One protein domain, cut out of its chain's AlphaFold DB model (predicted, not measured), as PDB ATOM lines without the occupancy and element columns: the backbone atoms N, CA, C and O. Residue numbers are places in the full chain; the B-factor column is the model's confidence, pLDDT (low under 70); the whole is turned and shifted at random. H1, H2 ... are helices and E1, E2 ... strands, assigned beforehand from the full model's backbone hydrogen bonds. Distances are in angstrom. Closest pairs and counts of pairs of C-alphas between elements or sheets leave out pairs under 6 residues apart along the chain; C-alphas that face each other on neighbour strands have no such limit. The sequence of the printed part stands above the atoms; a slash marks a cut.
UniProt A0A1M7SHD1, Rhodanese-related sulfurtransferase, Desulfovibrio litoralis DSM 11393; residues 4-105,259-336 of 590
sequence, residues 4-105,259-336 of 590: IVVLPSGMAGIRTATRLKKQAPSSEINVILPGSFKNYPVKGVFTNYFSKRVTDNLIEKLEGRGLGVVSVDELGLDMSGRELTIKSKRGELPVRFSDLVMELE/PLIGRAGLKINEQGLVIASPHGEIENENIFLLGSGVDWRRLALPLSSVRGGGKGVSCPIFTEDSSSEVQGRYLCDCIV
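This is residues 4 to 105 and 259 to 336 of the 590 residues of the protein "Rhodanese-related sulfurtransferase" of Desulfovibrio litoralis DSM 11393 (UniProt A0A1M7SHD1). What shape do these atoms make? A strongly twisted sheet of five parallel strands, E3 E2 E1 E7 E8, has helices H1, H3 and H5 over one face, and a small antiparallel sheet, E4 E5 E6, partly face to face with its other face, strands crossed. H2 lies away from both sheets, and in the long loop between E8 and H5 residues 304 to 309 stick out. What is it made of? The 180 printed residues hold five named helices and eight named strands, E1 H1 E2 H2 H3 E3 E4 E5 E6 E7 H4 E8 H5, mixed in class, with 88 residues, under half, in them. How large is it? It is compact, with a radius of gyration of the C-alphas of 17.4 A and spans of 58 by 43 by 32 A.

How is the larger sheet paired? E3, residues 68 to 72, E2, 28 to 34, E1, 4 to 7, E7, 99 to 103, and E8, 287 to 290, are parallel neighbours in that order. Within hydrogen-bond range are N 31 and O 68, N 6 and O 30, N 7 and O 101, and N 288 and O 100, each 2.8 A apart. What is on it? H1, residues 11 to 23, and H5, residues 321 to 336, run along the strands on the same face, at heights over the sheet of 8.6 and 9.1 A; they touch, the same way at a shallow tilt of 29 degrees, the C-alphas of Ala 12 and Glu 325 closest at 4.4 A. H3, residues 58 to 63, is on that face too, its closest C-alphas to E3 being Glu 63 and Val 69, 6.8 A. H2, residues 45 to 51, touches no helix. Where is the second sheet? E4, residues 74 to 78, E5, 83 to 88, and E6, 91 to 96, form a meander, each strand the antiparallel neighbour of the one before, with N 76 and O 85 2.8 A and N 86 and O 93 2.9 A apart. It makes a sandwich, two sheets face to face, with the larger one, strands at 48 degrees; H4, residues 261 to 264, only grazes it, the C-alphas of Leu 77 and Ala 264 closest at 5.9 A. Are the helix backbones complete? Every O i to N i+4 pair is within hydrogen-bond range in H1, H2 and H3, and 11 of 12 in H5; H4 is too short for such a pair.

Where does the printed part begin and end? C-alpha 4 of E1 is at (111.963, 106.183, 103.316) and C-alpha 336 of H5 at (113.728, 97.608, 109.528). Which elements are longest? From first to last C-alpha H5 measures 22.9 A, E2 19.7 A and H1 18.5 A.

Is anything missing? Residues 106 to 258 are not printed, and C-alphas 105 and 259 are 11.5 A apart. Which links are long, and where is confidence low? H4 to E8 and E8 to H5 are long links; pLDDT is under 70 at residues 40 to 41, 262 to 263 and 297 to 319.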
ATOM      1  N   ILE A   4     112.293 107.283 104.216       95.75
ATOM      2  CA  ILE A   4     111.963 106.183 103.316       95.75
ATOM      3  C   ILE A   4     111.026 106.719 102.244       95.75
ATOM      4  O   ILE A   4     109.999 107.321 102.560       95.75
ATOM      5  N   VAL A   5     111.375 106.514 100.981       96.44
ATOM      6  CA  VAL A   5     110.503 106.873  99.861       96.44
ATOM      7  C   VAL A   5     109.946 105.603  99.240       96.44
ATOM      8  O   VAL A   5     110.683 104.643  99.043       96.44
ATOM      9  N   VAL A   6     108.649 105.585  98.950       96.06
ATOM     10  CA  VAL A   6     107.967 104.457  98.311       96.06
ATOM     11  C   VAL A   6     107.394 104.912  96.973       96.06
ATOM     12  O   VAL A   6     106.616 105.867  96.928       96.06
ATOM     13  N   LEU A   7     107.775 104.217  95.900       93.94
ATOM     14  CA  LEU A   7     107.247 104.350  94.541       93.94
ATOM     15  C   LEU A   7     106.314 103.159  94.263       93.94
ATOM     16  O   LEU A   7     106.786 102.108  93.819       93.94
ATOM     17  N   PRO A   8     105.018 103.253  94.597       91.75
ATOM     18  CA  PRO A   8     104.073 102.184  94.334       91.75
ATOM     19  C   PRO A   8     103.640 102.191  92.856       91.75
ATOM     20  O   PRO A   8     103.372 103.243  92.273       91.75
ATOM     21  N   SER A   9     103.518 101.003  92.275       86.69
ATOM     22  CA  SER A   9     102.900 100.767  90.960       86.69
ATOM     23  C   SER A   9     101.522 100.116  91.093       86.69
ATOM     24  O   SER A   9     100.787 100.067  90.111       86.69
ATOM     25  N   GLY A  10     101.162  99.674  92.302       87.19
ATOM     26  CA  GLY A  10      99.914  99.028  92.677       87.19
ATOM     27  C   GLY A  10      99.696  99.056  94.197       87.19
ATOM     28  O   GLY A  10     100.256  99.869  94.940       87.19
ATOM     29  N   MET A  11      98.814  98.190  94.693       87.81
ATOM     30  CA  MET A  11      98.439  98.198  96.111       87.81
ATOM     31  C   MET A  11      99.488  97.571  97.035       87.81
ATOM     32  O   MET A  11      99.472  97.864  98.239       87.81
ATOM     33  N   ALA A  12     100.415  96.757  96.526       90.62
ATOM     34  CA  ALA A  12     101.437  96.155  97.371       90.62
ATOM     35  C   ALA A  12     102.434  97.206  97.874       90.62
ATOM     36  O   ALA A  12     102.775  97.201  99.062       90.62
ATOM     37  N   GLY A  13     102.819  98.181  97.046       93.31
ATOM     38  CA  GLY A  13     103.643  99.315  97.471       93.31
ATOM     39  C   GLY A  13     102.950 100.165  98.542       93.31
ATOM     40  O   GLY A  13     103.548 100.502  99.566       93.31
ATOM     41  N   ILE A  14     101.647 100.417  98.389       93.81
ATOM     42  CA  ILE A  14     100.828 101.136  99.385       93.81
ATOM     43  C   ILE A  14     100.789 100.404 100.735       93.81
ATOM     44  O   ILE A  14     100.944 101.011 101.807       93.81
ATOM     45  N   ARG A  15     100.588  99.082 100.708       93.69
ATOM     46  CA  ARG A  15     100.581  98.240 101.913       93.69
ATOM     47  C   ARG A  15     101.961  98.186 102.565       93.69
ATOM     48  O   ARG A  15     102.043  98.247 103.795       93.69
ATOM     49  N   THR A  16     103.021  98.165 101.760       95.88
ATOM     50  CA  THR A  16     104.419  98.243 102.209       95.88
ATOM     51  C   THR A  16     104.674  99.548 102.963       95.88
ATOM     52  O   THR A  16     105.088  99.513 104.121       95.88
ATOM     53  N   ALA A  17     104.308 100.699 102.388       96.69
ATOM     54  CA  ALA A  17     104.442 102.004 103.044       96.69
ATOM     55  C   ALA A  17     103.695 102.060 104.388       96.69
ATOM     56  O   ALA A  17     104.248 102.462 105.415       96.69
ATOM     57  N   THR A  18     102.445 101.585 104.406       95.88
ATOM     58  CA  THR A  18     101.635 101.510 105.631       95.88
ATOM     59  C   THR A  18     102.302 100.651 106.707       95.88
ATOM     60  O   THR A  18     102.295 101.018 107.885       95.88
ATOM     61  N   ARG A  19     102.833  99.480 106.340       95.81
ATOM     62  CA  ARG A  19     103.479  98.569 107.293       95.81
ATOM     63  C   ARG A  19     104.776  99.166 107.830       95.81
ATOM     64  O   ARG A  19     104.962  99.147 109.047       95.81
ATOM     65  N   LEU A  20     105.603  99.758 106.969       95.62
ATOM     66  CA  LEU A  20     106.814 100.475 107.378       95.62
ATOM     67  C   LEU A  20     106.495 101.573 108.393       95.62
ATOM     68  O   LEU A  20     107.188 101.682 109.400       95.62
ATOM     69  N   LYS A  21     105.405 102.329 108.203       95.81
ATOM     70  CA  LYS A  21     105.004 103.371 109.162       95.81
ATOM     71  C   LYS A  21     104.676 102.822 110.544       95.81
ATOM     72  O   LYS A  21     104.984 103.464 111.543       95.81
ATOM     73  N   LYS A  22     104.082 101.628 110.610       94.44
ATOM     74  CA  LYS A  22     103.790 100.948 111.880       94.44
ATOM     75  C   LYS A  22     105.052 100.412 112.556       94.44
ATOM     76  O   LYS A  22     105.147 100.479 113.775       94.44
ATOM     77  N   GLN A  23     105.993  99.866 111.787       93.25
ATOM     78  CA  GLN A  23     107.216  99.258 112.327       93.25
ATOM     79  C   GLN A  23     108.301 100.286 112.671       93.25
ATOM     80  O   GLN A  23     109.066 100.076 113.608       93.25
ATOM     81  N   ALA A  24     108.358 101.399 111.941       91.69
ATOM     82  CA  ALA A  24     109.326 102.472 112.126       91.69
ATOM     83  C   ALA A  24     108.608 103.830 112.276       91.69
ATOM     84  O   ALA A  24     108.708 104.689 111.396       91.69
ATOM     85  N   PRO A  25     107.882 104.063 113.389       91.69
ATOM     86  CA  PRO A  25     107.056 105.262 113.568       91.69
ATOM     87  C   PRO A  25     107.867 106.565 113.569       91.69
ATOM     88  O   PRO A  25     107.353 107.611 113.170       91.69
ATOM     89  N   SER A  26     109.140 106.495 113.971       92.38
ATOM     90  CA  SER A  26     110.085 107.614 113.963       92.38
ATOM     91  C   SER A  26     110.652 107.946 112.582       92.38
ATOM     92  O   SER A  26     111.413 108.904 112.472       92.38
ATOM     93  N   SER A  27     110.382 107.136 111.556       93.88
ATOM     94  CA  SER A  27     110.843 107.386 110.190       93.88
ATOM     95  C   SER A  27     109.871 108.300 109.445       93.88
ATOM     96  O   SER A  27     108.648 108.216 109.607       93.88
ATOM     97  N   GLU A  28     110.430 109.168 108.608       95.88
ATOM     98  CA  GLU A  28     109.679 109.932 107.616       95.88
ATOM     99  C   GLU A  28     109.425 109.002 106.426       95.88
ATOM    100  O   GLU A  28     110.377 108.456 105.873       95.88
ATOM    101  N   ILE A  29     108.164 108.773 106.062       96.94
ATOM    102  CA  ILE A  29     107.811 107.866 104.965       96.94
ATOM    103  C   ILE A  29     106.940 108.626 103.981       96.94
ATOM    104  O   ILE A  29     105.838 109.050 104.335       96.94
ATOM    105  N   ASN A  30     107.446 108.773 102.761       96.12
ATOM    106  CA  ASN A  30     106.791 109.497 101.684       96.12
ATOM    107  C   ASN A  30     106.395 108.526 100.571       96.12
ATOM    108  O   ASN A  30     107.227 107.767 100.076       96.12
ATOM    109  N   VAL A  31     105.127 108.555 100.177       95.69
ATOM    110  CA  VAL A  31     104.579 107.803  99.048       95.69
ATOM    111  C   VAL A  31     104.470 108.743  97.859       95.69
ATOM    112  O   VAL A  31     103.863 109.811  97.961       95.69
ATOM    113  N   ILE A  32     105.050 108.350  96.731       92.69
ATOM    114  CA  ILE A  32     105.020 109.138  95.500       92.69
ATOM    115  C   ILE A  32     103.950 108.576  94.571       92.69
ATOM    116  O   ILE A  32     104.051 107.439  94.127       92.69
ATOM    117  N   LEU A  33     102.936 109.375  94.260       90.31
ATOM    118  CA  LEU A  33     101.857 109.008  93.344       90.31
ATOM    119  C   LEU A  33     101.899 109.887  92.092       90.31
ATOM    120  O   LEU A  33     102.314 111.045  92.169       90.31
ATOM    121  N   PRO A  34     101.446 109.396  90.929       86.94
ATOM    122  CA  PRO A  34     101.305 110.256  89.765       86.94
ATOM    123  C   PRO A  34     100.294 111.379  90.021       86.94
ATOM    124  O   PRO A  34      99.258 111.172  90.651       86.94
ATOM    125  N   GLY A  35     100.557 112.571  89.485       82.81
ATOM    126  CA  GLY A  35      99.644 113.716  89.551       82.81
ATOM    127  C   GLY A  35      98.318 113.480  88.823       82.81
ATOM    128  O   GLY A  35      97.330 114.156  89.098       82.81
ATOM    129  N   SER A  36      98.278 112.493  87.925       79.94
ATOM    130  CA  SER A  36      97.065 112.024  87.259       79.94
ATOM    131  C   SER A  36      96.213 111.077  88.107       79.94
ATOM    132  O   SER A  36      95.108 110.754  87.672       79.94
ATOM    133  N   PHE A  37      96.693 110.619  89.271       82.06
ATOM    134  CA  PHE A  37      95.955 109.690  90.126       82.06
ATOM    135  C   PHE A  37      94.614 110.288  90.563       82.06
ATOM    136  O   PHE A  37      94.540 111.421  91.047       82.06
ATOM    137  N   LYS A  38      93.544 109.510  90.405       74.69
ATOM    138  CA  LYS A  38      92.181 109.865  90.802       74.69
ATOM    139  C   LYS A  38      91.509 108.648  91.424       74.69
ATOM    140  O   LYS A  38      91.820 107.518  91.063       74.69
ATOM    141  N   ASN A  39      90.547 108.883  92.313       71.81
ATOM    142  CA  ASN A  39      89.590 107.837  92.666       71.81
ATOM    143  C   ASN A  39      88.697 107.572  91.445       71.81
ATOM    144  O   ASN A  39      88.205 108.523  90.829       71.81
ATOM    145  N   TYR A  40      88.486 106.302  91.104       68.06
ATOM    146  CA  TYR A  40      87.675 105.917  89.951       68.06
ATOM    147  C   TYR A  40      86.236 105.638  90.400       68.06
ATOM    148  O   TYR A  40      86.025 104.737  91.215       68.06
ATOM    149  N   PRO A  41      85.227 106.367  89.897       68.81
ATOM    150  CA  PRO A  41      83.843 105.962  90.086       68.81
ATOM    151  C   PRO A  41      83.593 104.639  89.350       68.81
ATOM    152  O   PRO A  41      84.020 104.460  88.210       68.81
ATOM    153  N   VAL A  42      82.876 103.716  89.992       75.62
ATOM    154  CA  VAL A  42      82.499 102.438  89.374       75.62
ATOM    155  C   VAL A  42      81.497 102.705  88.252       75.62
ATOM    156  O   VAL A  42      80.359 103.095  88.513       75.62
ATOM    157  N   LYS A  43      81.933 102.536  87.001       76.94
ATOM    158  CA  LYS A  43      81.156 102.854  85.787       76.94
ATOM    159  C   LYS A  43      81.005 101.668  84.826       76.94
ATOM    160  O   LYS A  43      80.165 101.727  83.933       76.94
ATOM    161  N   GLY A  44      81.781 100.602  85.002       85.44
ATOM    162  CA  GLY A  44      81.761  99.411  84.157       85.44
ATOM    163  C   GLY A  44      82.508  98.236  84.783       85.44
ATOM    164  O   GLY A  44      82.841  98.262  85.968       85.44
ATOM    165  N   VAL A  45      82.724  97.179  83.999       88.50
ATOM    166  CA  VAL A  45      83.289  95.910  84.480       88.50
ATOM    167  C   VAL A  45      84.746  96.094  84.894       88.50
ATOM    168  O   VAL A  45      85.134  95.625  85.962       88.50
ATOM    169  N   PHE A  46      85.535  96.849  84.126       88.69
ATOM    170  CA  PHE A  46      86.954  97.050  84.421       88.69
ATOM    171  C   PHE A  46      87.158  97.978  85.625       88.69
ATOM    172  O   PHE A  46      87.960  97.673  86.510       88.69
ATOM    173  N   THR A  47      86.396  99.074  85.729       87.06
ATOM    174  CA  THR A  47      86.426  99.925  86.933       87.06
ATOM    175  C   THR A  47      85.880  99.208  88.168       87.06
ATOM    176  O   THR A  47      86.407  99.429  89.253       87.06
ATOM    177  N   ASN A  48      84.881  98.325  88.038       87.50
ATOM    178  CA  ASN A  48      84.381  97.496  89.145       87.50
ATOM    179  C   ASN A  48      85.404  96.443  89.591       87.50
ATOM    180  O   ASN A  48      85.598  96.216  90.784       87.50
ATOM    181  N   TYR A  49      86.078  95.802  88.637       85.94
ATOM    182  CA  TYR A  49      87.169  94.877  88.917       85.94
ATOM    183  C   TYR A  49      88.269  95.557  89.742       85.94
ATOM    184  O   TYR A  49      88.726  95.027  90.756       85.94
ATOM    185  N   PHE A  50      88.631  96.776  89.346       80.62
ATOM    186  CA  PHE A  50      89.656  97.570  90.006       80.62
ATOM    187  C   PHE A  50      89.218  98.146  91.359       80.62
ATOM    188  O   PHE A  50      89.985  98.119  92.325       80.62
ATOM    189  N   SER A  51      87.988  98.655  91.467       80.62
ATOM    190  CA  SER A  51      87.484  99.287  92.694       80.62
ATOM    191  C   SER A  51      87.420  98.314  93.869       80.62
ATOM    192  O   SER A  51      87.641  98.712  95.008       80.62
ATOM    193  N   LYS A  52      87.211  97.019  93.606       80.44
ATOM    194  CA  LYS A  52      87.292  95.959  94.624       80.44
ATOM    195  C   LYS A  52      88.707  95.781  95.195       80.44
ATOM    196  O   LYS A  52      88.851  95.241  96.290       80.44
ATOM    197  N   ARG A  53      89.743  96.210  94.468       75.88
ATOM    198  CA  ARG A  53      91.163  96.047  94.830       75.88
ATOM    199  C   ARG A  53      91.777  97.321  95.405       75.88
ATOM    200  O   ARG A  53      92.710  97.237  96.204       75.88
ATOM    201  N   VAL A  54      91.253  98.491  95.045       75.88
ATOM    202  CA  VAL A  54      91.770  99.790  95.491       75.88
ATOM    203  C   VAL A  54      90.940 100.378  96.624       75.88
ATOM    204  O   VAL A  54      89.738 100.198  96.735       75.88
ATOM    205  N   THR A  55      91.623 101.076  97.526       76.88
ATOM    206  CA  THR A  55      90.986 101.714  98.677       76.88
ATOM    207  C   THR A  55      90.458 103.103  98.313       76.88
ATOM    208  O   THR A  55      91.244 103.963  97.928       76.88
ATOM    209  N   ASP A  56      89.166 103.360  98.541       79.69
ATOM    210  CA  ASP A  56      88.578 104.703  98.399       79.69
ATOM    211  C   ASP A  56      89.269 105.742  99.289       79.69
ATOM    212  O   ASP A  56      89.659 105.424 100.418       79.69
ATOM    213  N   ASN A  57      89.356 106.993  98.821       85.31
ATOM    214  CA  ASN A  57      90.009 108.106  99.528       85.31
ATOM    215  C   ASN A  57      91.428 107.746  99.986       85.31
ATOM    216  O   ASN A  57      91.822 107.992 101.128       85.31
ATOM    217  N   LEU A  58      92.191 107.115  99.085       88.38
ATOM    218  CA  LEU A  58      93.515 106.585  99.386       88.38
ATOM    219  C   LEU A  58      94.439 107.647  99.998       88.38
ATOM    220  O   LEU A  58      95.035 107.388 101.037       88.38
ATOM    221  N   ILE A  59      94.519 108.839  99.395       90.56
ATOM    222  CA  ILE A  59      95.406 109.924  99.854       90.56
ATOM    223  C   ILE A  59      95.080 110.324 101.298       90.56
ATOM    224  O   ILE A  59      95.952 110.232 102.158       90.56
ATOM    225  N   GLU A  60      93.818 110.651 101.590       91.44
ATOM    226  CA  GLU A  60      93.372 111.038 102.937       91.44
ATOM    227  C   GLU A  60      93.669 109.942 103.973       91.44
ATOM    228  O   GLU A  60      94.097 110.218 105.094       91.44
ATOM    229  N   LYS A  61      93.489 108.668 103.598       92.56
ATOM    230  CA  LYS A  61      93.796 107.527 104.473       92.56
ATOM    231  C   LYS A  61      95.293 107.347 104.714       92.56
ATOM    232  O   LYS A  61      95.667 106.875 105.791       92.56
ATOM    233  N   LEU A  62      96.145 107.664 103.740       94.69
ATOM    234  CA  LEU A  62      97.599 107.624 103.907       94.69
ATOM    235  C   LEU A  62      98.067 108.773 104.805       94.69
ATOM    236  O   LEU A  62      98.769 108.526 105.787       94.69
ATOM    237  N   GLU A  63      97.604 109.992 104.542       94.94
ATOM    238  CA  GLU A  63      97.915 111.176 105.352       94.94
ATOM    239  C   GLU A  63      97.431 111.015 106.797       94.94
ATOM    240  O   GLU A  63      98.192 111.246 107.739       94.94
ATOM    241  N   GLY A  64      96.218 110.489 106.999       94.69
ATOM    242  CA  GLY A  64      95.679 110.161 108.324       94.69
ATOM    243  C   GLY A  64      96.480 109.094 109.085       94.69
ATOM    244  O   GLY A  64      96.351 108.973 110.302       94.69
ATOM    245  N   ARG A  65      97.342 108.330 108.400       94.81
ATOM    246  CA  ARG A  65      98.304 107.384 109.002       94.81
ATOM    247  C   ARG A  65      99.689 108.002 109.230       94.81
ATOM    248  O   ARG A  65     100.602 107.298 109.666       94.81
ATOM    249  N   GLY A  66      99.861 109.292 108.955       94.81
ATOM    250  CA  GLY A  66     101.131 110.005 109.092       94.81
ATOM    251  C   GLY A  66     102.156 109.642 108.015       94.81
ATOM    252  O   GLY A  66     103.361 109.676 108.293       94.81
ATOM    253  N   LEU A  67     101.686 109.234 106.831       97.06
ATOM    254  CA  LEU A  67     102.492 109.094 105.616       97.06
ATOM    255  C   LEU A  67     102.441 110.411 104.836       97.06
ATOM    256  O   LEU A  67     101.362 110.976 104.668       97.06
ATOM    257  N   GLY A  68     103.583 110.881 104.340       95.62
ATOM    258  CA  GLY A  68     103.598 111.970 103.366       95.62
ATOM    259  C   GLY A  68     103.163 111.450 102.000       95.62
ATOM    260  O   GLY A  68     103.568 110.357 101.604       95.62
ATOM    261  N   VAL A  69     102.345 112.209 101.275       94.00
ATOM    262  CA  VAL A  69     101.937 111.873  99.905       94.00
ATOM    263  C   VAL A  69     102.413 112.979  98.973       94.00
ATOM    264  O   VAL A  69     102.134 114.155  99.199       94.00
ATOM    265  N   VAL A  70     103.156 112.607  97.932       90.81
ATOM    266  CA  VAL A  70     103.712 113.549  96.954       90.81
ATOM    267  C   VAL A  70     103.212 113.187  95.564       90.81
ATOM    268  O   VAL A  70     103.442 112.079  95.088       90.81
ATOM    269  N   SER A  71     102.538 114.130  94.909       88.00
ATOM    270  CA  SER A  71     102.048 113.975  93.538       88.00
ATOM    271  C   SER A  71     103.065 114.477  92.517       88.00
ATOM    272  O   SER A  71     103.605 115.574  92.680       88.00
ATOM    273  N   VAL A  72     103.310 113.700  91.459       88.69
ATOM    274  CA  VAL A  72     104.405 113.962  90.506       88.69
ATOM    275  C   VAL A  72     103.984 113.756  89.054       88.69
ATOM    276  O   VAL A  72     103.217 112.845  88.752       88.69
ATOM    277  N   ASP A  73     104.507 114.581  88.151       86.50
ATOM    278  CA  ASP A  73     104.297 114.442  86.706       86.50
ATOM    279  C   ASP A  73     105.462 113.672  86.059       86.50
ATOM    280  O   ASP A  73     105.242 112.787  85.235       86.50
ATOM    281  N   GLU A  74     106.704 113.943  86.481       86.56
ATOM    282  CA  GLU A  74     107.882 113.179  86.060       86.56
ATOM    283  C   GLU A  74     108.809 112.857  87.238       86.56
ATOM    284  O   GLU A  74     108.877 113.592  88.228       86.56
ATOM    285  N   LEU A  75     109.554 111.758  87.092       88.50
ATOM    286  CA  LEU A  75     110.528 111.274  88.067       88.50
ATOM    287  C   LEU A  75     111.896 111.037  87.418       88.50
ATOM    288  O   LEU A  75     112.003 110.464  86.326       88.50
ATOM    289  N   GLY A  76     112.943 111.446  88.128       88.25
ATOM    290  CA  GLY A  76     114.334 111.051  87.923       88.25
ATOM    291  C   GLY A  76     114.882 110.361  89.172       88.25
ATOM    292  O   GLY A  76     114.398 110.610  90.274       88.25
ATOM    293  N   LEU A  77     115.874 109.490  88.997       89.50
ATOM    294  CA  LEU A  77     116.554 108.790  90.086       89.50
ATOM    295  C   LEU A  77     118.060 108.849  89.859       89.50
ATOM    296  O   LEU A  77     118.548 108.342  88.849       89.50
ATOM    297  N   ASP A  78     118.763 109.430  90.824       88.00
ATOM    298  CA  ASP A  78     120.201 109.278  91.006       88.00
ATOM    299  C   ASP A  78     120.433 108.275  92.141       88.00
ATOM    300  O   ASP A  78     120.229 108.585  93.318       88.00
ATOM    301  N   MET A  79     120.820 107.048  91.775       83.50
ATOM    302  CA  MET A  79     121.091 105.982  92.747       83.50
ATOM    303  C   MET A  79     122.305 106.338  93.616       83.50
ATOM    304  O   MET A  79     122.220 106.298  94.842       83.50
ATOM    305  N   SER A  80     123.378 106.829  92.986       82.69
ATOM    306  CA  SER A  80     124.639 107.158  93.656       82.69
ATOM    307  C   SER A  80     124.495 108.299  94.667       82.69
ATOM    308  O   SER A  80     125.027 108.229  95.776       82.69
ATOM    309  N   GLY A  81     123.728 109.332  94.309       86.19
ATOM    310  CA  GLY A  81     123.411 110.469  95.172       86.19
ATOM    311  C   GLY A  81     122.274 110.209  96.163       86.19
ATOM    312  O   GLY A  81     122.029 111.050  97.032       86.19
ATOM    313  N   ARG A  82     121.590 109.059  96.059       90.00
ATOM    314  CA  ARG A  82     120.387 108.693  96.830       90.00
ATOM    315  C   ARG A  82     119.325 109.786  96.797       90.00
ATOM    316  O   ARG A  82     118.805 110.228  97.829       90.00
ATOM    317  N   GLU A  83     119.029 110.248  95.589       92.12
ATOM    318  CA  GLU A  83     118.156 111.389  95.353       92.12
ATOM    319  C   GLU A  83     117.151 111.100  94.236       92.12
ATOM    320  O   GLU A  83     117.478 110.562  93.178       92.12
ATOM    321  N   LEU A  84     115.896 111.463  94.487       91.38
ATOM    322  CA  LEU A  84     114.832 111.475  93.496       91.38
ATOM    323  C   LEU A  84     114.596 112.901  93.026       91.38
ATOM    324  O   LEU A  84     114.369 113.803  93.829       91.38
ATOM    325  N   THR A  85     114.567 113.095  91.719       90.81
ATOM    326  CA  THR A  85     114.172 114.362  91.116       90.81
ATOM    327  C   THR A  85     112.689 114.304  90.800       90.81
ATOM    328  O   THR A  85     112.261 113.535  89.938       90.81
ATOM    329  N   ILE A  86     111.895 115.106  91.499       89.69
ATOM    330  CA  ILE A  86     110.450 115.180  91.307       89.69
ATOM    331  C   ILE A  86     110.124 116.411  90.476       89.69
ATOM    332  O   ILE A  86     110.416 117.529  90.895       89.69
ATOM    333  N   LYS A  87     109.460 116.224  89.336       88.31
ATOM    334  CA  LYS A  87     108.915 117.328  88.542       88.31
ATOM    335  C   LYS A  87     107.403 117.344  88.637       88.31
ATOM    336  O   LYS A  87     106.740 116.317  88.488       88.31
ATOM    337  N   SER A  88     106.863 118.530  88.870       84.62
ATOM    338  CA  SER A  88     105.430 118.803  88.855       84.62
ATOM    339  C   SER A  88     105.159 120.133  88.159       84.62
ATOM    340  O   SER A  88     106.073 120.937  87.956       84.62
ATOM    341  N   LYS A  89     103.884 120.448  87.915       80.44
ATOM    342  CA  LYS A  89     103.456 121.801  87.499       80.44
ATOM    343  C   LYS A  89     103.976 122.944  88.387       80.44
ATOM    344  O   LYS A  89     103.998 124.084  87.939       80.44
ATOM    345  N   ARG A  90     104.354 122.670  89.643       80.94
ATOM    346  CA  ARG A  90     104.869 123.670  90.597       80.94
ATOM    347  C   ARG A  90     106.387 123.866  90.521       80.94
ATOM    348  O   ARG A  90     106.901 124.753  91.192       80.94
ATOM    349  N   GLY A  91     107.087 123.057  89.728       84.81
ATOM    350  CA  GLY A  91     108.538 123.085  89.589       84.81
ATOM    351  C   GLY A  91     109.189 121.730  89.861       84.81
ATOM    352  O   GLY A  91     108.519 120.700  89.987       84.81
ATOM    353  N   GLU A  92     110.513 121.762  89.934       89.06
ATOM    354  CA  GLU A  92     111.388 120.612  90.144       89.06
ATOM    355  C   GLU A  92     111.964 120.644  91.564       89.06
ATOM    356  O   GLU A  92     112.438 121.686  92.021       89.06
ATOM    357  N   LEU A  93     111.897 119.517  92.272       89.25
ATOM    358  CA  LEU A  93     112.361 119.383  93.648       89.25
ATOM    359  C   LEU A  93     113.210 118.111  93.811       89.25
ATOM    360  O   LEU A  93     112.718 117.018  93.519       89.25
ATOM    361  N   PRO A  94     114.446 118.220  94.329       90.69
ATOM    362  CA  PRO A  94     115.217 117.060  94.749       90.69
ATOM    363  C   PRO A  94     114.724 116.519  96.100       90.69
ATOM    364  O   PRO A  94     114.539 117.261  97.068       90.69
ATOM    365  N   VAL A  95     114.551 115.202  96.187       90.62
ATOM    366  CA  VAL A  95     114.147 114.473  97.392       90.62
ATOM    367  C   VAL A  95     115.178 113.397  97.694       90.62
ATOM    368  O   VAL A  95     115.191 112.330  97.087       90.62
ATOM    369  N   ARG A  96     116.037 113.663  98.680       92.62
ATOM    370  CA  ARG A  96     116.976 112.659  99.198       92.62
ATOM    371  C   ARG A  96     116.251 111.567  99.963       92.62
ATOM    372  O   ARG A  96     115.274 111.872 100.645       92.62
ATOM    373  N   PHE A  97     116.764 110.345  99.929       93.38
ATOM    374  CA  PHE A  97     116.237 109.215 100.693       93.38
ATOM    375  C   PHE A  97     117.345 108.464 101.443       93.38
ATOM    376  O   PHE A  97     118.510 108.462 101.057       93.38
ATOM    377  N   SER A  98     116.975 107.841 102.562       93.50
ATOM    378  CA  SER A  98     117.804 106.848 103.254       93.50
ATOM    379  C   SER A  98     117.612 105.467 102.638       93.50
ATOM    380  O   SER A  98     118.594 104.779 102.396       93.50
ATOM    381  N   ASP A  99     116.352 105.105 102.387       93.50
ATOM    382  CA  ASP A  99     115.940 103.852 101.763       93.50
ATOM    383  C   ASP A  99     114.866 104.169 100.704       93.50
ATOM    384  O   ASP A  99     113.976 104.996 100.943       93.50
ATOM    385  N   LEU A 100     114.943 103.528  99.541       94.31
ATOM    386  CA  LEU A 100     113.964 103.654  98.460       94.31
ATOM    387  C   LEU A 100     113.280 102.310  98.244       94.31
ATOM    388  O   LEU A 100     113.950 101.299  98.083       94.31
ATOM    389  N   VAL A 101     111.953 102.290  98.209       95.19
ATOM    390  CA  VAL A 101     111.161 101.100  97.890       95.19
ATOM    391  C   VAL A 101     110.456 101.326  96.562       95.19
ATOM    392  O   VAL A 101     109.745 102.317  96.414       95.19
ATOM    393  N   MET A 102     110.625 100.421  95.605       93.31
ATOM    394  CA  MET A 102     110.004 100.505  94.285       93.31
ATOM    395  C   MET A 102     109.185  99.248  94.016       93.31
ATOM    396  O   MET A 102     109.700  98.134  94.070       93.31
ATOM    397  N   GLU A 103     107.910  99.427  93.705       91.75
ATOM    398  CA  GLU A 103     107.075  98.364  93.159       91.75
ATOM    399  C   GLU A 103     107.171  98.409  91.638       91.75
ATOM    400  O   GLU A 103     106.878  99.427  91.010       91.75
ATOM    401  N   LEU A 104     107.635  97.313  91.053       88.75
ATOM    402  CA  LEU A 104     107.858  97.140  89.631       88.75
ATOM    403  C   LEU A 104     106.889  96.087  89.117       88.75
ATOM    404  O   LEU A 104     106.936  94.944  89.556       88.75
ATOM    405  N   GLU A 105     106.056  96.457  88.153       85.38
ATOM    406  CA  GLU A 105     105.111  95.538  87.522       85.38
ATOM    407  C   GLU A 105     105.541  95.202  86.087       85.38
ATOM    408  O   GLU A 105     106.049  96.050  85.340       85.38
ATOM    409  N   PRO A 259     109.319 104.134  84.609       73.00
ATOM    410  CA  PRO A 259     110.019 105.298  84.046       73.00
ATOM    411  C   PRO A 259     111.510 105.388  84.400       73.00
ATOM    412  O   PRO A 259     112.298 105.974  83.658       73.00
ATOM    413  N   LEU A 260     111.896 104.800  85.536       76.81
ATOM    414  CA  LEU A 260     113.259 104.856  86.064       76.81
ATOM    415  C   LEU A 260     114.186 103.743  85.554       76.81
ATOM    416  O   LEU A 260     115.396 103.910  85.643       76.81
ATOM    417  N   ILE A 261     113.678 102.648  84.976       75.12
ATOM    418  CA  ILE A 261     114.509 101.472  84.634       75.12
ATOM    419  C   ILE A 261     115.613 101.815  83.630       75.12
ATOM    420  O   ILE A 261     116.785 101.556  83.885       75.12
ATOM    421  N   GLY A 262     115.256 102.457  82.514       66.25
ATOM    422  CA  GLY A 262     116.223 102.817  81.472       66.25
ATOM    423  C   GLY A 262     117.137 103.994  81.832       66.25
ATOM    424  O   GLY A 262     118.128 104.213  81.145       66.25
ATOM    425  N   ARG A 263     116.806 104.765  82.878       65.88
ATOM    426  CA  ARG A 263     117.543 105.975  83.289       65.88
ATOM    427  C   ARG A 263     118.479 105.722  84.469       65.88
ATOM    428  O   ARG A 263     119.538 106.330  84.529       65.88
ATOM    429  N   ALA A 264     118.090 104.830  85.377       70.31
ATOM    430  CA  ALA A 264     118.822 104.547  86.606       70.31
ATOM    431  C   ALA A 264     119.936 103.503  86.425       70.31
ATOM    432  O   ALA A 264     120.765 103.358  87.308       70.31
ATOM    433  N   GLY A 265     119.987 102.771  85.305       75.25
ATOM    434  CA  GLY A 265     121.017 101.744  85.087       75.25
ATOM    435  C   GLY A 265     120.769 100.439  85.853       75.25
ATOM    436  O   GLY A 265     121.710  99.693  86.123       75.25
ATOM    437  N   LEU A 266     119.508 100.150  86.198       83.56
ATOM    438  CA  LEU A 266     119.117  98.876  86.802       83.56
ATOM    439  C   LEU A 266     119.422  97.716  85.845       83.56
ATOM    440  O   LEU A 266     119.126  97.786  84.650       83.56
ATOM    441  N   LYS A 267     120.010  96.638  86.374       86.06
ATOM    442  CA  LYS A 267     120.329  95.442  85.587       86.06
ATOM    443  C   LYS A 267     119.061  94.642  85.316       86.06
ATOM    444  O   LYS A 267     118.269  94.401  86.224       86.06
ATOM    445  N   ILE A 268     118.909  94.206  84.073       85.06
ATOM    446  CA  ILE A 268     117.773  93.419  83.600       85.06
ATOM    447  C   ILE A 268     118.308  92.070  83.112       85.06
ATOM    448  O   ILE A 268     119.364  92.031  82.478       85.06
ATOM    449  N   ASN A 269     117.619  90.977  83.433       81.50
ATOM    450  CA  ASN A 269     117.970  89.644  82.943       81.50
ATOM    451  C   ASN A 269     117.480  89.416  81.496       81.50
ATOM    452  O   ASN A 269     116.848  90.278  80.885       81.50
ATOM    453  N   GLU A 270     117.774  88.246  80.929       76.88
ATOM    454  CA  GLU A 270     117.388  87.896  79.551       76.88
ATOM    455  C   GLU A 270     115.861  87.859  79.354       76.88
ATOM    456  O   GLU A 270     115.362  88.113  78.261       76.88
ATOM    457  N   GLN A 271     115.121  87.609  80.435       73.75
ATOM    458  CA  GLN A 271     113.663  87.587  80.508       73.75
ATOM    459  C   GLN A 271     113.049  88.991  80.635       73.75
ATOM    460  O   GLN A 271     111.830  89.145  80.625       73.75
ATOM    461  N   GLY A 272     113.861  90.042  80.748       79.94
ATOM    462  CA  GLY A 272     113.363  91.405  80.873       79.94
ATOM    463  C   GLY A 272     112.956  91.810  82.294       79.94
ATOM    464  O   GLY A 272     112.353  92.871  82.425       79.94
ATOM    465  N   LEU A 273     113.281  91.022  83.329       82.88
ATOM    466  CA  LEU A 273     113.024  91.315  84.749       82.88
ATOM    467  C   LEU A 273     114.201  92.039  85.411       82.88
ATOM    468  O   LEU A 273     115.358  91.810  85.053       82.88
ATOM    469  N   VAL A 274     113.924  92.885  86.405       86.81
ATOM    470  CA  VAL A 274     114.970  93.618  87.134       86.81
ATOM    471  C   VAL A 274     115.640  92.715  88.164       86.81
ATOM    472  O   VAL A 274     114.983  92.171  89.048       86.81
ATOM    473  N   ILE A 275     116.963  92.593  88.073       85.06
ATOM    474  CA  ILE A 275     117.763  91.734  88.946       85.06
ATOM    475  C   ILE A 275     117.891  92.375  90.329       85.06
ATOM    476  O   ILE A 275     118.377  93.500  90.452       85.06
ATOM    477  N   ALA A 276     117.523  91.625  91.368       84.44
ATOM    478  CA  ALA A 276     117.694  91.996  92.770       84.44
ATOM    479  C   ALA A 276     118.319  90.849  93.580       84.44
ATOM    480  O   ALA A 276     118.378  89.696  93.136       84.44
ATOM    481  N   SER A 277     118.793  91.146  94.790       82.69
ATOM    482  CA  SER A 277     119.192  90.111  95.746       82.69
ATOM    483  C   SER A 277     117.976  89.276  96.198       82.69
ATOM    484  O   SER A 277     116.832  89.703  96.033       82.69
ATOM    485  N   PRO A 278     118.165  88.112  96.849       78.19
ATOM    486  CA  PRO A 278     117.059  87.356  97.458       78.19
ATOM    487  C   PRO A 278     116.266  88.115  98.544       78.19
ATOM    488  O   PRO A 278     115.206  87.662  98.980       78.19
ATOM    489  N   HIS A 279     116.772  89.261  99.006       80.56
ATOM    490  CA  HIS A 279     116.068  90.180  99.902       80.56
ATOM    491  C   HIS A 279     115.384  91.329  99.144       80.56
ATOM    492  O   HIS A 279     114.969  92.299  99.767       80.56
ATOM    493  N   GLY A 280     115.285  91.240  97.813       84.50
ATOM    494  CA  GLY A 280     114.750  92.287  96.945       84.50
ATOM    495  C   GLY A 280     115.601  93.555  96.932       84.50
ATOM    496  O   GLY A 280     115.106  94.605  96.557       84.50
ATOM    497  N   GLU A 281     116.862  93.503  97.354       88.31
ATOM    498  CA  GLU A 281     117.728  94.682  97.451       88.31
ATOM    499  C   GLU A 281     118.628  94.816  96.215       88.31
ATOM    500  O   GLU A 281     119.196  93.826  95.744       88.31
ATOM    501  N   ILE A 282     118.795  96.042  95.719       86.88
ATOM    502  CA  ILE A 282     119.905  96.410  94.839       86.88
ATOM    503  C   ILE A 282     121.133  96.644  95.715       86.88
ATOM    504  O   ILE A 282     121.178  97.568  96.528       86.88
ATOM    505  N   GLU A 283     122.115  95.765  95.549       78.44
ATOM    506  CA  GLU A 283     123.302  95.681  96.392       78.44
ATOM    507  C   GLU A 283     124.006  97.041  96.554       78.44
ATOM    508  O   GLU A 283     124.358  97.681  95.567       78.44
ATOM    509  N   ASN A 284     124.232  97.450  97.809       72.31
ATOM    510  CA  ASN A 284     124.901  98.696  98.226       72.31
ATOM    511  C   ASN A 284     124.175 100.020  97.901       72.31
ATOM    512  O   ASN A 284     124.699 101.091  98.222       72.31
ATOM    513  N   GLU A 285     122.958  99.984  97.354       81.31
ATOM    514  CA  GLU A 285     122.227 101.196  96.948       81.31
ATOM    515  C   GLU A 285     121.123 101.620  97.940       81.31
ATOM    516  O   GLU A 285     120.596 102.726  97.836       81.31
ATOM    517  N   ASN A 286     120.770 100.780  98.929       88.44
ATOM    518  CA  ASN A 286     119.589 100.971  99.794       88.44
ATOM    519  C   ASN A 286     118.277 101.120  98.988       88.44
ATOM    520  O   ASN A 286     117.361 101.859  99.371       88.44
ATOM    521  N   ILE A 287     118.189 100.418  97.856       91.00
ATOM    522  CA  ILE A 287     117.004 100.369  96.997       91.00
ATOM    523  C   ILE A 287     116.405  98.966  97.096       91.00
ATOM    524  O   ILE A 287     117.085  97.977  96.837       91.00
ATOM    525  N   PHE A 288     115.127  98.886  97.450       92.44
ATOM    526  CA  PHE A 288     114.375  97.654  97.652       92.44
ATOM    527  C   PHE A 288     113.264  97.552  96.612       92.44
ATOM    528  O   PHE A 288     112.494  98.491  96.419       92.44
ATOM    529  N   LEU A 289     113.169  96.411  95.947       91.19
ATOM    530  CA  LEU A 289     112.269  96.157  94.836       91.19
ATOM    531  C   LEU A 289     111.249  95.080  95.210       91.19
ATOM    532  O   LEU A 289     111.613  94.036  95.750       91.19
ATOM    533  N   LEU A 290     109.982  95.315  94.873       90.69
ATOM    534  CA  LEU A 290     108.911  94.310  94.877       90.69
ATOM    535  C   LEU A 290     108.113  94.352  93.576       90.69
ATOM    536  O   LEU A 290     108.328  95.229  92.747       90.69
ATOM    537  N   GLY A 291     107.168  93.433  93.430       88.12
ATOM    538  CA  GLY A 291     106.252  93.352  92.301       88.12
ATOM    539  C   GLY A 291     106.646  92.290  91.279       88.12
ATOM    540  O   GLY A 291     107.671  91.605  91.407       88.12
ATOM    541  N   SER A 292     105.805  92.155  90.256       84.00
ATOM    542  CA  SER A 292     105.947  91.159  89.186       84.00
ATOM    543  C   SER A 292     107.089  91.411  88.209       84.00
ATOM    544  O   SER A 292     107.419  90.558  87.385       84.00
ATOM    545  N   GLY A 293     107.692  92.591  88.279       85.06
ATOM    546  CA  GLY A 293     108.812  92.990  87.449       85.06
ATOM    547  C   GLY A 293     110.189  92.748  88.057       85.06
ATOM    548  O   GLY A 293     111.205  93.136  87.484       85.06
ATOM    549  N   VAL A 294     110.250  92.131  89.228       85.69
ATOM    550  CA  VAL A 294     111.514  91.799  89.887       85.69
ATOM    551  C   VAL A 294     111.857  90.343  89.602       85.69
ATOM    552  O   VAL A 294     110.989  89.470  89.646       85.69
ATOM    553  N   ASP A 295     113.133  90.075  89.335       81.38
ATOM    554  CA  ASP A 295     113.689  88.730  89.191       81.38
ATOM    555  C   ASP A 295     113.795  88.054  90.562       81.38
ATOM    556  O   ASP A 295     114.864  87.891  91.159       81.38
ATOM    557  N   TRP A 296     112.634  87.721  91.114       76.94
ATOM    558  CA  TRP A 296     112.553  86.904  92.303       76.94
ATOM    559  C   TRP A 296     113.029  85.502  91.952       76.94
ATOM    560  O   TRP A 296     112.491  84.849  91.060       76.94
ATOM    561  N   ARG A 297     114.011  84.995  92.702       66.12
ATOM    562  CA  ARG A 297     114.377  83.584  92.588       66.12
ATOM    563  C   ARG A 297     113.170  82.742  92.991       66.12
ATOM    564  O   ARG A 297     112.619  82.915  94.081       66.12
ATOM    565  N   ARG A 298     112.765  81.819  92.113       61.78
ATOM    566  CA  ARG A 298     111.722  80.833  92.415       61.78
ATOM    567  C   ARG A 298     112.107  80.047  93.656       61.78
ATOM    568  O   ARG A 298     113.290  79.981  94.004       61.78
ATOM    569  N   LEU A 299     111.117  79.440  94.319       51.12
ATOM    570  CA  LEU A 299     111.393  78.385  95.283       51.12
ATOM    571  C   LEU A 299     112.396  77.433  94.626       51.12
ATOM    572  O   LEU A 299     112.063  76.749  93.662       51.12
ATOM    573  N   ALA A 300     113.650  77.481  95.085       45.38
ATOM    574  CA  ALA A 300     114.619  76.480  94.717       45.38
ATOM    575  C   ALA A 300     113.955  75.178  95.134       45.38
ATOM    576  O   ALA A 300     113.727  74.977  96.333       45.38
ATOM    577  N   LEU A 301     113.595  74.346  94.150       48.03
ATOM    578  CA  LEU A 301     113.414  72.925  94.399       48.03
ATOM    579  C   LEU A 301     114.535  72.529  95.349       48.03
ATOM    580  O   LEU A 301     115.664  72.990  95.117       48.03
ATOM    581  N   PRO A 302     114.235  71.841  96.463       42.66
ATOM    582  CA  PRO A 302     115.242  71.565  97.468       42.66
ATOM    583  C   PRO A 302     116.476  71.033  96.742       42.66
ATOM    584  O   PRO A 302     116.419  70.014  96.065       42.66
ATOM    585  N   LEU A 303     117.566  71.809  96.800       41.44
ATOM    586  CA  LEU A 303     118.774  71.658  95.973       41.44
ATOM    587  C   LEU A 303     119.422  70.266  96.096       41.44
ATOM    588  O   LEU A 303     120.368  69.959  95.379       41.44
ATOM    589  N   SER A 304     118.907  69.419  96.989       41.50
ATOM    590  CA  SER A 304     119.192  67.996  97.102       41.50
ATOM    591  C   SER A 304     118.776  67.153  95.889       41.50
ATOM    592  O   SER A 304     119.322  66.063  95.740       41.50
ATOM    593  N   SER A 305     117.846  67.597  95.032       43.88
ATOM    594  CA  SER A 305     117.301  66.781  93.926       43.88
ATOM    595  C   SER A 305     117.922  67.035  92.546       43.88
ATOM    596  O   SER A 305     117.846  66.171  91.674       43.88
ATOM    597  N   VAL A 306     118.603  68.164  92.326       43.62
ATOM    598  CA  VAL A 306     119.260  68.436  91.034       43.62
ATOM    599  C   VAL A 306     120.671  67.843  91.041       43.62
ATOM    600  O   VAL A 306     121.605  68.434  91.593       43.62
ATOM    601  N   ARG A 307     120.856  66.671  90.414       40.19
ATOM    602  CA  ARG A 307     122.197  66.118  90.142       40.19
ATOM    603  C   ARG A 307     123.012  67.154  89.357       40.19
ATOM    604  O   ARG A 307     122.645  67.506  88.244       40.19
ATOM    605  N   GLY A 308     124.126  67.619  89.930       42.03
ATOM    606  CA  GLY A 308     125.086  68.488  89.233       42.03
ATOM    607  C   GLY A 308     125.287  69.898  89.799       42.03
ATOM    608  O   GLY A 308     125.845  70.736  89.099       42.03
ATOM    609  N   GLY A 309     124.879  70.183  91.043       36.00
ATOM    610  CA  GLY A 309     125.122  71.502  91.650       36.00
ATOM    611  C   GLY A 309     124.287  72.595  90.980       36.00
ATOM    612  O   GLY A 309     124.818  73.619  90.550       36.00
ATOM    613  N   GLY A 310     122.984  72.320  90.843       38.59
ATOM    614  CA  GLY A 310     122.046  73.087  90.033       38.59
ATOM    615  C   GLY A 310     122.124  74.589  90.274       38.59
ATOM    616  O   GLY A 310     121.807  75.081  91.358       38.59
ATOM    617  N   LYS A 311     122.489  75.330  89.222       39.91
ATOM    618  CA  LYS A 311     122.087  76.729  89.084       39.91
ATOM    619  C   LYS A 311     120.577  76.754  89.315       39.91
ATOM    620  O   LYS A 311     119.852  76.085  88.584       39.91
ATOM    621  N   GLY A 312     120.123  77.441  90.366       44.22
ATOM    622  CA  GLY A 312     118.695  77.592  90.634       44.22
ATOM    623  C   GLY A 312     117.996  78.008  89.346       44.22
ATOM    624  O   GLY A 312     118.483  78.904  88.654       44.22
ATOM    625  N   VAL A 313     116.922  77.307  88.984       42.22
ATOM    626  CA  VAL A 313     116.182  77.614  87.763       42.22
ATOM    627  C   VAL A 313     115.648  79.033  87.925       42.22
ATOM    628  O   VAL A 313     114.760  79.281  88.744       42.22
ATOM    629  N   SER A 314     116.230  79.970  87.176       44.31
ATOM    630  CA  SER A 314     115.745  81.343  87.061       44.31
ATOM    631  C   SER A 314     114.509  81.308  86.180       44.31
ATOM    632  O   SER A 314     114.551  81.658  85.006       44.31
ATOM    633  N   CYS A 315     113.429  80.747  86.718       43.09
ATOM    634  CA  CYS A 315     112.164  80.747  86.026       43.09
ATOM    635  C   CYS A 315     111.403  82.005  86.458       43.09
ATOM    636  O   CYS A 315     111.196  82.173  87.664       43.09
ATOM    637  N   PRO A 316     110.973  82.857  85.517       47.84
ATOM    638  CA  PRO A 316     110.003  83.923  85.774       47.84
ATOM    639  C   PRO A 316     108.849  83.383  86.623       47.84
ATOM    640  O   PRO A 316     108.288  82.317  86.355       47.84
ATOM    641  N   ILE A 317     108.522  84.097  87.688       59.06
ATOM    642  CA  ILE A 317     107.460  83.703  88.603       59.06
ATOM    643  C   ILE A 317     106.191  84.418  88.157       59.06
ATOM    644  O   ILE A 317     106.173  85.643  88.085       59.06
ATOM    645  N   PHE A 318     105.110  83.672  87.923       59.84
ATOM    646  CA  PHE A 318     103.782  84.278  87.909       59.84
ATOM    647  C   PHE A 318     103.507  84.833  89.305       59.84
ATOM    648  O   PHE A 318     103.313  84.085  90.262       59.84
ATOM    649  N   THR A 319     103.569  86.148  89.436       62.97
ATOM    650  CA  THR A 319     103.204  86.855  90.658       62.97
ATOM    651  C   THR A 319     101.879  87.550  90.412       62.97
ATOM    652  O   THR A 319     101.758  88.361  89.496       62.97
ATOM    653  N   GLU A 320     100.894  87.228  91.232       70.31
ATOM    654  CA  GLU A 320      99.672  88.019  91.346       70.31
ATOM    655  C   GLU A 320      99.837  89.120  92.395       70.31
ATOM    656  O   GLU A 320     100.784  89.094  93.187       70.31
ATOM    657  N   ASP A 321      98.861  90.027  92.478       73.38
ATOM    658  CA  ASP A 321      98.794  91.076  93.502       73.38
ATOM    659  C   ASP A 321      99.066  90.528  94.911       73.38
ATOM    660  O   ASP A 321      99.846  91.096  95.673       73.38
ATOM    661  N   SER A 322      98.488  89.368  95.242       79.06
ATOM    662  CA  SER A 322      98.679  88.697  96.532       79.06
ATOM    663  C   SER A 322     100.147  88.342  96.807       79.06
ATOM    664  O   SER A 322     100.619  88.475  97.936       79.06
ATOM    665  N   SER A 323     100.901  87.948  95.777       83.12
ATOM    666  CA  SER A 323     102.335  87.668  95.881       83.12
ATOM    667  C   SER A 323     103.117  88.949  96.151       83.12
ATOM    668  O   SER A 323     103.932  88.973  97.076       83.12
ATOM    669  N   SER A 324     102.824  90.023  95.413       86.62
ATOM    670  CA  SER A 324     103.436  91.341  95.616       86.62
ATOM    671  C   SER A 324     103.168  91.874  97.031       86.62
ATOM    672  O   SER A 324     104.064  92.418  97.677       86.62
ATOM    673  N   GLU A 325     101.970  91.655  97.581       87.50
ATOM    674  CA  GLU A 325     101.643  92.038  98.961       87.50
ATOM    675  C   GLU A 325     102.486  91.288 100.006       87.50
ATOM    676  O   GLU A 325     102.943  91.885 100.991       87.50
ATOM    677  N   VAL A 326     102.719  89.987  99.802       87.94
ATOM    678  CA  VAL A 326     103.574  89.181 100.689       87.94
ATOM    679  C   VAL A 326     105.042  89.601 100.562       87.94
ATOM    680  O   VAL A 326     105.716  89.722 101.588       87.94
ATOM    681  N   GLN A 327     105.521  89.896  99.349       88.56
ATOM    682  CA  GLN A 327     106.859  90.463  99.125       88.56
ATOM    683  C   GLN A 327     107.026  91.774  99.893       88.56
ATOM    684  O   GLN A 327     107.966  91.921 100.668       88.56
ATOM    685  N   GLY A 328     106.073  92.699  99.752       90.69
ATOM    686  CA  GLY A 328     106.071  93.973 100.462       90.69
ATOM    687  C   GLY A 328     106.134  93.805 101.982       90.69
ATOM    688  O   GLY A 328     106.919  94.470 102.663       90.69
ATOM    689  N   ARG A 329     105.368  92.852 102.529       89.56
ATOM    690  CA  ARG A 329     105.422  92.498 103.956       89.56
ATOM    691  C   ARG A 329     106.818  92.040 104.385       89.56
ATOM    692  O   ARG A 329     107.296  92.507 105.417       89.56
ATOM    693  N   TYR A 330     107.427  91.142 103.616       89.00
ATOM    694  CA  TYR A 330     108.765  90.605 103.864       89.00
ATOM    695  C   TYR A 330     109.854  91.686 103.754       89.00
ATOM    696  O   TYR A 330     110.723  91.780 104.622       89.00
ATOM    697  N   LEU A 331     109.767  92.562 102.751       90.06
ATOM    698  CA  LEU A 331     110.700  93.676 102.576       90.06
ATOM    699  C   LEU A 331     110.678  94.645 103.750       90.06
ATOM    700  O   LEU A 331     111.730  95.140 104.140       90.06
ATOM    701  N   CYS A 332     109.512  94.897 104.349       92.00
ATOM    702  CA  CYS A 332     109.441  95.741 105.541       92.00
ATOM    703  C   CYS A 332     110.333  95.195 106.667       92.00
ATOM    704  O   CYS A 332     111.066  95.956 107.300       92.00
ATOM    705  N   ASP A 333     110.322  93.876 106.871       88.75
ATOM    706  CA  ASP A 333     111.139  93.226 107.893       88.75
ATOM    707  C   ASP A 333     112.641  93.323 107.532       88.75
ATOM    708  O   ASP A 333     113.471  93.564 108.413       88.75
ATOM    709  N   CYS A 334     112.998  93.256 106.243       86.50
ATOM    710  CA  CYS A 334     114.370  93.481 105.759       86.50
ATOM    711  C   CYS A 334     114.847  94.931 105.995       86.50
ATOM    712  O   CYS A 334     115.914  95.154 106.564       86.50
ATOM    713  N   ILE A 335     114.029  95.924 105.632       88.81
ATOM    714  CA  ILE A 335     114.351  97.360 105.740       88.81
ATOM    715  C   ILE A 335     114.533  97.790 107.203       88.81
ATOM    716  O   ILE A 335     115.417  98.593 107.527       88.81
ATOM    717  N   VAL A 336     113.691  97.269 108.099       86.00
ATOM    718  CA  VAL A 336     113.728  97.608 109.528       86.00
ATOM    719  C   VAL A 336     114.868  96.880 110.237       86.00
ATOM    720  O   VAL A 336     115.568  97.496 111.044       86.00
TER     721      VAL A 336